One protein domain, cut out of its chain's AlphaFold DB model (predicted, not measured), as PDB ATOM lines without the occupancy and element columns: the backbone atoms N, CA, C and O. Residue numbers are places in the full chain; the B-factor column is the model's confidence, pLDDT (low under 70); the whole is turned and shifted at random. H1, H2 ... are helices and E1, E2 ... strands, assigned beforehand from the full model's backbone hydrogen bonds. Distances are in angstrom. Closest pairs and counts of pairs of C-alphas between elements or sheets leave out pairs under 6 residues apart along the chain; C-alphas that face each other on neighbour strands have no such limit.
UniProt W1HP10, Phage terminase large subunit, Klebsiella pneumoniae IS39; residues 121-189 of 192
ATOM      1  N   TYR A 121      66.783  57.932  36.530       81.69
ATOM      2  CA  TYR A 121      67.968  57.367  35.899       81.69
ATOM      3  C   TYR A 121      69.155  57.342  36.864       81.69
ATOM      4  O   TYR A 121      69.255  58.117  37.816       81.69
ATOM      5  N   ILE A 122      70.093  56.440  36.583       83.25
ATOM      6  CA  ILE A 122      71.317  56.314  37.362       83.25
ATOM      7  C   ILE A 122      72.093  57.641  37.421       83.25
ATOM      8  O   ILE A 122      72.254  58.325  36.406       83.25
ATOM      9  N   ALA A 123      72.602  57.980  38.611       82.75
ATOM     10  CA  ALA A 123      73.416  59.169  38.823       82.75
ATOM     11  C   ALA A 123      74.655  59.182  37.903       82.75
ATOM     12  O   ALA A 123      75.177  58.128  37.512       82.75
ATOM     13  N   PRO A 124      75.164  60.368  37.536       85.00
ATOM     14  CA  PRO A 124      76.322  60.477  36.663       85.00
ATOM     15  C   PRO A 124      77.572  59.832  37.286       85.00
ATOM     16  O   PRO A 124      77.795  59.840  38.495       85.00
ATOM     17  N   ARG A 125      78.455  59.295  36.431       82.50
ATOM     18  CA  ARG A 125      79.623  58.485  36.845       82.50
ATOM     19  C   ARG A 125      80.554  59.146  37.863       82.50
ATOM     20  O   ARG A 125      81.266  58.428  38.558       82.50
ATOM     21  N   HIS A 126      80.632  60.474  37.890       84.50
ATOM     22  CA  HIS A 126      81.493  61.181  38.837       84.50
ATOM     23  C   HIS A 126      80.965  61.071  40.272       84.50
ATOM     24  O   HIS A 126      81.766  60.929  41.187       84.50
ATOM     25  N   GLU A 127      79.643  61.050  40.442       82.44
ATOM     26  CA  GLU A 127      78.966  60.902  41.728       82.44
ATOM     27  C   GLU A 127      78.970  59.439  42.190       82.44
ATOM     28  O   GLU A 127      79.302  59.133  43.324       82.44
ATOM     29  N   LEU A 128      78.751  58.481  41.283       83.75
ATOM     30  CA  LEU A 128      78.800  57.055  41.640       83.75
ATOM     31  C   LEU A 128      80.150  56.609  42.223       83.75
ATOM     32  O   LEU A 128      80.207  55.666  43.007       83.75
ATOM     33  N   LYS A 129      81.254  57.263  41.837       84.44
ATOM     34  CA  LYS A 129      82.596  56.946  42.356       84.44
ATOM     35  C   LYS A 129      82.760  57.271  43.839       84.44
ATOM     36  O   LYS A 129      83.684  56.740  44.449       84.44
ATOM     37  N   THR A 130      81.920  58.143  44.395       85.81
ATOM     38  CA  THR A 130      81.989  58.518  45.812       85.81
ATOM     39  C   THR A 130      81.190  57.571  46.700       85.81
ATOM     40  O   THR A 130      81.410  57.556  47.907       85.81
ATOM     41  N   TYR A 131      80.298  56.759  46.125       88.94
ATOM     42  CA  TYR A 131      79.445  55.841  46.872       88.94
ATOM     43  C   TYR A 131      80.052  54.434  46.982       88.94
ATOM     44  O   TYR A 131      80.676  53.953  46.028       88.94
ATOM     45  N   PRO A 132      79.843  53.728  48.111       89.00
ATOM     46  CA  PRO A 132      80.210  52.322  48.223       89.00
ATOM     47  C   PRO A 132      79.482  51.495  47.155       89.00
ATOM     48  O   PRO A 132      78.280  51.667  46.931       89.00
ATOM     49  N   MET A 133      80.234  50.611  46.493       90.69
ATOM     50  CA  MET A 133      79.771  49.807  45.363       90.69
ATOM     51  C   MET A 133      79.853  48.316  45.678       90.69
ATOM     52  O   MET A 133      80.895  47.820  46.108       90.69
ATOM     53  N   TRP A 134      78.766  47.604  45.397       92.12
ATOM     54  CA  TRP A 134      78.688  46.149  45.418       92.12
ATOM     55  C   TRP A 134      78.420  45.633  44.010       92.12
ATOM     56  O   TRP A 134      77.627  46.211  43.268       92.12
ATOM     57  N   ALA A 135      79.060  44.524  43.652       90.81
ATOM     58  CA  ALA A 135      78.818  43.840  42.393       90.81
ATOM     59  C   ALA A 135      78.222  42.458  42.668       90.81
ATOM     60  O   ALA A 135      78.810  41.660  43.396       90.81
ATOM     61  N   GLY A 136      77.059  42.190  42.084       88.88
ATOM     62  CA  GLY A 136      76.452  40.866  42.024       88.88
ATOM     63  C   GLY A 136      76.598  40.309  40.617       88.88
ATOM     64  O   GLY A 136      76.391  41.031  39.642       88.88
ATOM     65  N   VAL A 137      76.964  39.038  40.497       87.31
ATOM     66  CA  VAL A 137      77.030  38.355  39.203       87.31
ATOM     67  C   VAL A 137      76.210  37.082  39.302       87.31
ATOM     68  O   VAL A 137      76.442  36.269  40.193       87.31
ATOM     69  N   ASP A 138      75.268  36.933  38.381       84.31
ATOM     70  CA  ASP A 138      74.490  35.724  38.165       84.31
ATOM     71  C   ASP A 138      74.986  35.052  36.879       84.31
ATOM     72  O   ASP A 138      74.881  35.600  35.773       84.31
ATOM     73  N   LEU A 139      75.632  33.898  37.046       78.94
ATOM     74  CA  LEU A 139      76.272  33.156  35.966       78.94
ATOM     75  C   LEU A 139      75.421  31.946  35.596       78.94
ATOM     76  O   LEU A 139      75.270  31.017  36.387       78.94
ATOM     77  N   ALA A 140      74.972  31.907  34.345       73.50
ATOM     78  CA  ALA A 140      74.298  30.758  33.761       73.50
ATOM     79  C   ALA A 140      75.185  30.063  32.716       73.50
ATOM     80  O   ALA A 140      75.932  30.695  31.970       73.50
ATOM     81  N   HIS A 141      75.124  28.729  32.659       57.78
ATOM     82  CA  HIS A 141      76.110  27.941  31.906       57.78
ATOM     83  C   HIS A 141      75.636  27.456  30.522       57.78
ATOM     84  O   HIS A 141      76.474  27.173  29.663       57.78
ATOM     85  N   LYS A 142      74.324  27.296  30.278       56.16
ATOM     86  CA  LYS A 142      73.827  26.652  29.037       56.16
ATOM     87  C   LYS A 142      72.606  27.288  28.373       56.16
ATOM     88  O   LYS A 142      72.513  27.201  27.153       56.16
ATOM     89  N   ILE A 143      71.673  27.863  29.129       57.69
ATOM     90  CA  ILE A 143      70.350  28.237  28.597       57.69
ATOM     91  C   ILE A 143      69.871  29.606  29.080       57.69
ATOM     92  O   ILE A 143      69.240  30.321  28.299       57.69
ATOM     93  N   ASP A 144      70.211  29.991  30.309       68.06
ATOM     94  CA  ASP A 144      69.694  31.217  30.919       68.06
ATOM     95  C   ASP A 144      70.545  32.456  30.607       68.06
ATOM     96  O   ASP A 144      71.663  32.374  30.088       68.06
ATOM     97  N   ILE A 145      69.963  33.621  30.885       74.81
ATOM     98  CA  ILE A 145      70.602  34.928  30.727       74.81
ATOM     99  C   ILE A 145      71.620  35.098  31.856       74.81
ATOM    100  O   ILE A 145      71.277  34.928  33.021       74.81
ATOM    101  N   CYS A 146      72.855  35.473  31.524       81.38
ATOM    102  CA  CYS A 146      73.816  35.900  32.539       81.38
ATOM    103  C   CYS A 146      73.561  37.369  32.883       81.38
ATOM    104  O   CYS A 146      73.373  38.189  31.979       81.38
ATOM    105  N   ALA A 147      73.631  37.721  34.163       85.88
ATOM    106  CA  ALA A 147      73.457  39.091  34.629       85.88
ATOM    107  C   ALA A 147      74.650  39.535  35.483       85.88
ATOM    108  O   ALA A 147      75.174  38.779  36.292       85.88
ATOM    109  N   ALA A 148      75.071  40.786  35.337       88.50
ATOM    110  CA  ALA A 148      75.935  41.446  36.302       88.50
ATOM    111  C   ALA A 148      75.300  42.764  36.692       88.50
ATOM    112  O   ALA A 148      74.878  43.549  35.841       88.50
ATOM    113  N   VAL A 149      75.265  43.004  37.991       90.62
ATOM    114  CA  VAL A 149      74.617  44.155  38.592       90.62
ATOM    115  C   VAL A 149      75.649  44.884  39.424       90.62
ATOM    116  O   VAL A 149      76.265  44.296  40.309       90.62
ATOM    117  N   LYS A 150      75.838  46.169  39.142       91.56
ATOM    118  CA  LYS A 150      76.556  47.077  40.037       91.56
ATOM    119  C   LYS A 150      75.528  47.869  40.824       91.56
ATOM    120  O   LYS A 150      74.630  48.454  40.226       91.56
ATOM    121  N   LEU A 151      75.674  47.887  42.140       91.31
ATOM    122  CA  LEU A 151      74.810  48.607  43.060       91.31
ATOM    123  C   LEU A 151      75.651  49.616  43.837       91.31
ATOM    124  O   LEU A 151      76.604  49.231  44.511       91.31
ATOM    125  N   TRP A 152      75.279  50.888  43.774       93.12
ATOM    126  CA  TRP A 152      75.837  51.946  44.609       93.12
ATOM    127  C   TRP A 152      74.793  52.388  45.620       93.12
ATOM    128  O   TRP A 152      73.633  52.583  45.258       93.12
ATOM    129  N   ARG A 153      75.193  52.576  46.877       90.50
ATOM    130  CA  ARG A 153      74.302  53.101  47.916       90.50
ATOM    131  C   ARG A 153      74.733  54.510  48.292       90.50
ATOM    132  O   ARG A 153      75.826  54.680  48.820       90.50
ATOM    133  N   ALA A 154      73.879  55.485  48.018       86.75
ATOM    134  CA  ALA A 154      74.088  56.866  48.421       86.75
ATOM    135  C   ALA A 154      73.760  57.057  49.911       86.75
ATOM    136  O   ALA A 154      72.947  56.329  50.492       86.75
ATOM    137  N   ASP A 155      74.372  58.067  50.530       83.56
ATOM    138  CA  ASP A 155      74.222  58.343  51.967       83.56
ATOM    139  C   ASP A 155      72.803  58.800  52.344       83.56
ATOM    140  O   ASP A 155      72.360  58.617  53.477       83.56
ATOM    141  N   ASN A 156      72.048  59.329  51.376       82.94
ATOM    142  CA  ASN A 156      70.635  59.695  51.522       82.94
ATOM    143  C   ASN A 156      69.680  58.480  51.538       82.94
ATOM    144  O   ASN A 156      68.465  58.651  51.623       82.94
ATOM    145  N   GLY A 157      70.211  57.256  51.445       81.19
ATOM    146  CA  GLY A 157      69.433  56.021  51.439       81.19
ATOM    147  C   GLY A 157      68.949  55.577  50.057       81.19
ATOM    148  O   GLY A 157      68.352  54.505  49.963       81.19
ATOM    149  N   HIS A 158      69.221  56.335  48.990       84.94
ATOM    150  CA  HIS A 158      68.943  55.901  47.622       84.94
ATOM    151  C   HIS A 158      69.954  54.846  47.165       84.94
ATOM    152  O   HIS A 158      71.123  54.845  47.560       84.94
ATOM    153  N   ALA A 159      69.496  53.939  46.306       86.75
ATOM    154  CA  ALA A 159      70.339  52.944  45.669       86.75
ATOM    155  C   ALA A 159      70.296  53.132  44.154       86.75
ATOM    156  O   ALA A 159      69.224  53.214  43.557       86.75
ATOM    157  N   HIS A 160      71.470  53.179  43.539       88.06
ATOM    158  CA  HIS A 160      71.636  53.239  42.097       88.06
ATOM    159  C   HIS A 160      72.069  51.868  41.596       88.06
ATOM    160  O   HIS A 160      73.034  51.309  42.115       88.06
ATOM    161  N   ALA A 161      71.387  51.333  40.587       87.62
ATOM    162  CA  ALA A 161      71.694  50.024  40.029       87.62
ATOM    163  C   ALA A 161      71.960  50.121  38.522       87.62
ATOM    164  O   ALA A 161      71.200  50.747  37.788       87.62
ATOM    165  N   ASP A 162      73.048  49.498  38.076       88.19
ATOM    166  CA  ASP A 162      73.405  49.346  36.665       88.19
ATOM    167  C   ASP A 162      73.442  47.857  36.332       88.19
ATOM    168  O   ASP A 162      74.249  47.106  36.896       88.19
ATOM    169  N   PHE A 163      72.546  47.440  35.440       87.31
ATOM    170  CA  PHE A 163      72.336  46.048  35.067       87.31
ATOM    171  C   PHE A 163      72.912  45.798  33.683       87.31
ATOM    172  O   PHE A 163      72.605  46.505  32.723       87.31
ATOM    173  N   LYS A 164      73.720  44.750  33.558       83.81
ATOM    174  CA  LYS A 164      74.205  44.274  32.271       83.81
ATOM    175  C   LYS A 164      73.819  42.821  32.092       83.81
ATOM    176  O   LYS A 164      74.187  41.974  32.900       83.81
ATOM    177  N   PHE A 165      73.092  42.561  31.013       83.81
ATOM    178  CA  PHE A 165      72.629  41.231  30.651       83.81
ATOM    179  C   PHE A 165      73.375  40.737  29.417       83.81
ATOM    180  O   PHE A 165      73.642  41.501  28.480       83.81
ATOM    181  N   TRP A 166      73.701  39.450  29.419       77.69
ATOM    182  CA  TRP A 166      74.329  38.773  28.295       77.69
ATOM    183  C   TRP A 166      73.537  37.535  27.914       77.69
ATOM    184  O   TRP A 166      73.140  36.744  28.772       77.69
ATOM    185  N   LEU A 167      73.399  37.334  26.607       77.62
ATOM    186  CA  LEU A 167      72.966  36.065  26.045       77.62
ATOM    187  C   LEU A 167      74.150  35.319  25.417       77.62
ATOM    188  O   LEU A 167      74.965  35.938  24.722       77.62
ATOM    189  N   PRO A 168      74.237  33.992  25.611       66.69
ATOM    190  CA  PRO A 168      75.158  33.152  24.862       66.69
ATOM    191  C   PRO A 168      74.855  33.208  23.357       66.69
ATOM    192  O   PRO A 168      73.701  33.101  22.941       66.69
ATOM    193  N   GLU A 169      75.901  33.326  22.536       61.78
ATOM    194  CA  GLU A 169      75.801  33.547  21.082       61.78
ATOM    195  C   GLU A 169      74.968  32.471  20.359       61.78
ATOM    196  O   GLU A 169      74.174  32.800  19.482       61.78
ATOM    197  N   GLY A 170      75.020  31.214  20.816       59.94
ATOM    198  CA  GLY A 170      74.236  30.104  20.254       59.94
ATOM    199  C   GLY A 170      72.708  30.200  20.422       59.94
ATOM    200  O   GLY A 170      71.998  29.326  19.925       59.94
ATOM    201  N   ARG A 171      72.182  31.219  21.123       59.81
ATOM    202  CA  ARG A 171      70.732  31.453  21.286       59.81
ATOM    203  C   ARG A 171      70.196  32.620  20.455       59.81
ATOM    204  O   ARG A 171      68.997  32.629  20.183       59.81
ATOM    205  N   LEU A 172      71.044  33.556  20.013       56.38
ATOM    206  CA  LEU A 172      70.595  34.699  19.201       56.38
ATOM    207  C   LEU A 172      69.839  34.215  17.955       56.38
ATOM    208  O   LEU A 172      68.765  34.723  17.668       56.38
ATOM    209  N   GLU A 173      70.316  33.152  17.307       51.69
ATOM    210  CA  GLU A 173      69.686  32.573  16.112       51.69
ATOM    211  C   GLU A 173      68.318  31.916  16.370       51.69
ATOM    212  O   GLU A 173      67.472  31.898  15.479       51.69
ATOM    213  N   LYS A 174      68.059  31.401  17.581       47.81
ATOM    214  CA  LYS A 174      66.786  30.730  17.911       47.81
ATOM    215  C   LYS A 174      65.691  31.702  18.350       47.81
ATOM    216  O   LYS A 174      64.530  31.457  18.051       47.81
ATOM    217  N   MET A 175      66.042  32.802  19.019       45.94
ATOM    218  CA  MET A 175      65.062  33.743  19.586       45.94
ATOM    219  C   MET A 175      64.360  34.600  18.513       45.94
ATOM    220  O   MET A 175      63.185  34.928  18.673       45.94
ATOM    221  N   PHE A 176      65.036  34.901  17.392       40.97
ATOM    222  CA  PHE A 176      64.428  35.604  16.247       40.97
ATOM    223  C   PHE A 176      63.275  34.824  15.601       40.97
ATOM    224  O   PHE A 176      62.449  35.419  14.918       40.97
ATOM    225  N   CYS A 177      63.211  33.508  15.819       38.22
ATOM    226  CA  CYS A 177      62.182  32.652  15.242       38.22
ATOM    227  C   CYS A 177      60.930  32.532  16.133       38.22
ATOM    228  O   CYS A 177      59.914  32.031  15.664       38.22
ATOM    229  N   THR A 178      60.982  32.952  17.409       37.09
ATOM    230  CA  THR A 178      59.915  32.626  18.380       37.09
ATOM    231  C   THR A 178      59.271  33.839  19.057       37.09
ATOM    232  O   THR A 178      58.049  33.866  19.112       37.09
ATOM    233  N   ASP A 179      60.018  34.866  19.497       36.72
ATOM    234  CA  ASP A 179      59.463  35.809  20.499       36.72
ATOM    235  C   ASP A 179      59.631  37.318  20.226       36.72
ATOM    236  O   ASP A 179      59.257  38.127  21.070       36.72
ATOM    237  N   GLY A 180      60.165  37.748  19.075       38.09
ATOM    238  CA  GLY A 180      60.105  39.165  18.655       38.09
ATOM    239  C   GLY A 180      60.644  40.217  19.651       38.09
ATOM    240  O   GLY A 180      60.236  41.374  19.587       38.09
ATOM    241  N   ALA A 181      61.526  39.841  20.582       38.75
ATOM    242  CA  ALA A 181      62.046  40.740  21.612       38.75
ATOM    243  C   ALA A 181      63.134  41.686  21.062       38.75
ATOM    244  O   ALA A 181      64.061  41.247  20.379       38.75
ATOM    245  N   ASP A 182      63.049  42.979  21.397       39.22
ATOM    246  CA  ASP A 182      64.056  43.993  21.059       39.22
ATOM    247  C   ASP A 182      65.334  43.798  21.903       39.22
ATOM    248  O   ASP A 182      65.350  43.978  23.120       39.22
ATOM    249  N   VAL A 183      66.412  43.386  21.233       47.03
ATOM    250  CA  VAL A 183      67.725  43.011  21.795       47.03
ATOM    251  C   VAL A 183      68.733  44.172  21.814       47.03
ATOM    252  O   VAL A 183      69.911  43.964  22.118       47.03
ATOM    253  N   SER A 184      68.307  45.401  21.508       40.62
ATOM    254  CA  SER A 184      69.184  46.572  21.311       40.62
ATOM    255  C   SER A 184      70.075  46.953  22.508       40.62
ATOM    256  O   SER A 184      71.081  47.639  22.320       40.62
ATOM    257  N   GLN A 185      69.775  46.474  23.720       38.59
ATOM    258  CA  GLN A 185      70.556  46.746  24.938       38.59
ATOM    259  C   GLN A 185      71.464  45.588  25.404       38.59
ATOM    260  O   GLN A 185      72.149  45.713  26.422       38.59
ATOM    261  N   MET A 186      71.508  44.457  24.690       44.94
ATOM    262  CA  MET A 186      72.214  43.250  25.146       44.94
ATOM    263  C   MET A 186      73.649  43.148  24.608       44.94
ATOM    264  O   MET A 186      73.913  43.233  23.409       44.94
ATOM    265  N   GLY A 187      74.609  42.932  25.513       48.34
ATOM    266  CA  GLY A 187      76.014  42.732  25.156       48.34
ATOM    267  C   GLY A 187      76.298  41.289  24.731       48.34
ATOM    268  O   GLY A 187      75.797  40.346  25.340       48.34
ATOM    269  N   ARG A 188      77.162  41.089  23.726       42.53
ATOM    270  CA  ARG A 188      77.650  39.748  23.351       42.53
ATOM    271  C   ARG A 188      78.672  39.254  24.378       42.53
ATOM    272  O   ARG A 188      79.676  39.926  24.611       42.53
ATOM    273  N   ALA A 189      78.442  38.085  24.972       43.09
ATOM    274  CA  ALA A 189      79.452  37.402  25.778       43.09
ATOM    275  C   ALA A 189      80.292  36.492  24.869       43.09
ATOM    276  O   ALA A 189      79.812  35.454  24.417       43.09
TER     277      ALA A 189
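AT A GLANCE: This is residues 121 to 189 of the 192 residues of the protein "Phage terminase large subunit" of Klebsiella pneumoniae IS39 (UniProt W1HP10). A long, twisted ribbon of three antiparallel strands, E1, E2 and E3, has small helices H1 and H2 at opposite ends; beyond H2, residues 176 to 182 stick out before the chain folds back to short E4 beside E3. The 69 printed residues run H1, E1, E2, E3, H2, E4, class mixed; the mixed sheet's order is E1, E2, E3, E4. The whole is loose, radius of gyration of the C-alphas 15.4 A, spanning 46 by 23 by 17 A.

IN THESE COORDINATES: E3 is residues 159 to 168, 29.1 A; E2, 146 to 153, 23.1 A; E1, 133 to 138, 16.7 A. E4, 187 to 189, ends at C-alpha (79.452, 37.402, 25.778). H1, 125 to 128, begins at C-alpha (79.623, 58.485, 36.845). H2 is 169 to 175.

HOW THE PARTS SIT: E1, E2, E3 form a meander, each the antiparallel neighbour of the one before, in two hairpins: N 136 and O 149 are 2.9 A apart, N 150 and O 162 2.9 A. E3 and E4 meet only at a point, where C-alphas 166 and 187 face each other, 5.3 A. H1 only grazes the sheet; H2 is not on it. H2 has 1 of 3 O i to N i+4 and 2 of 4 O i to N i+3 pairs within hydrogen-bond range.

THE WHOLE: The printed part has no cut; link H2 to E4 is long. Residues 141 to 144 and 168 to 189 have pLDDT under 70.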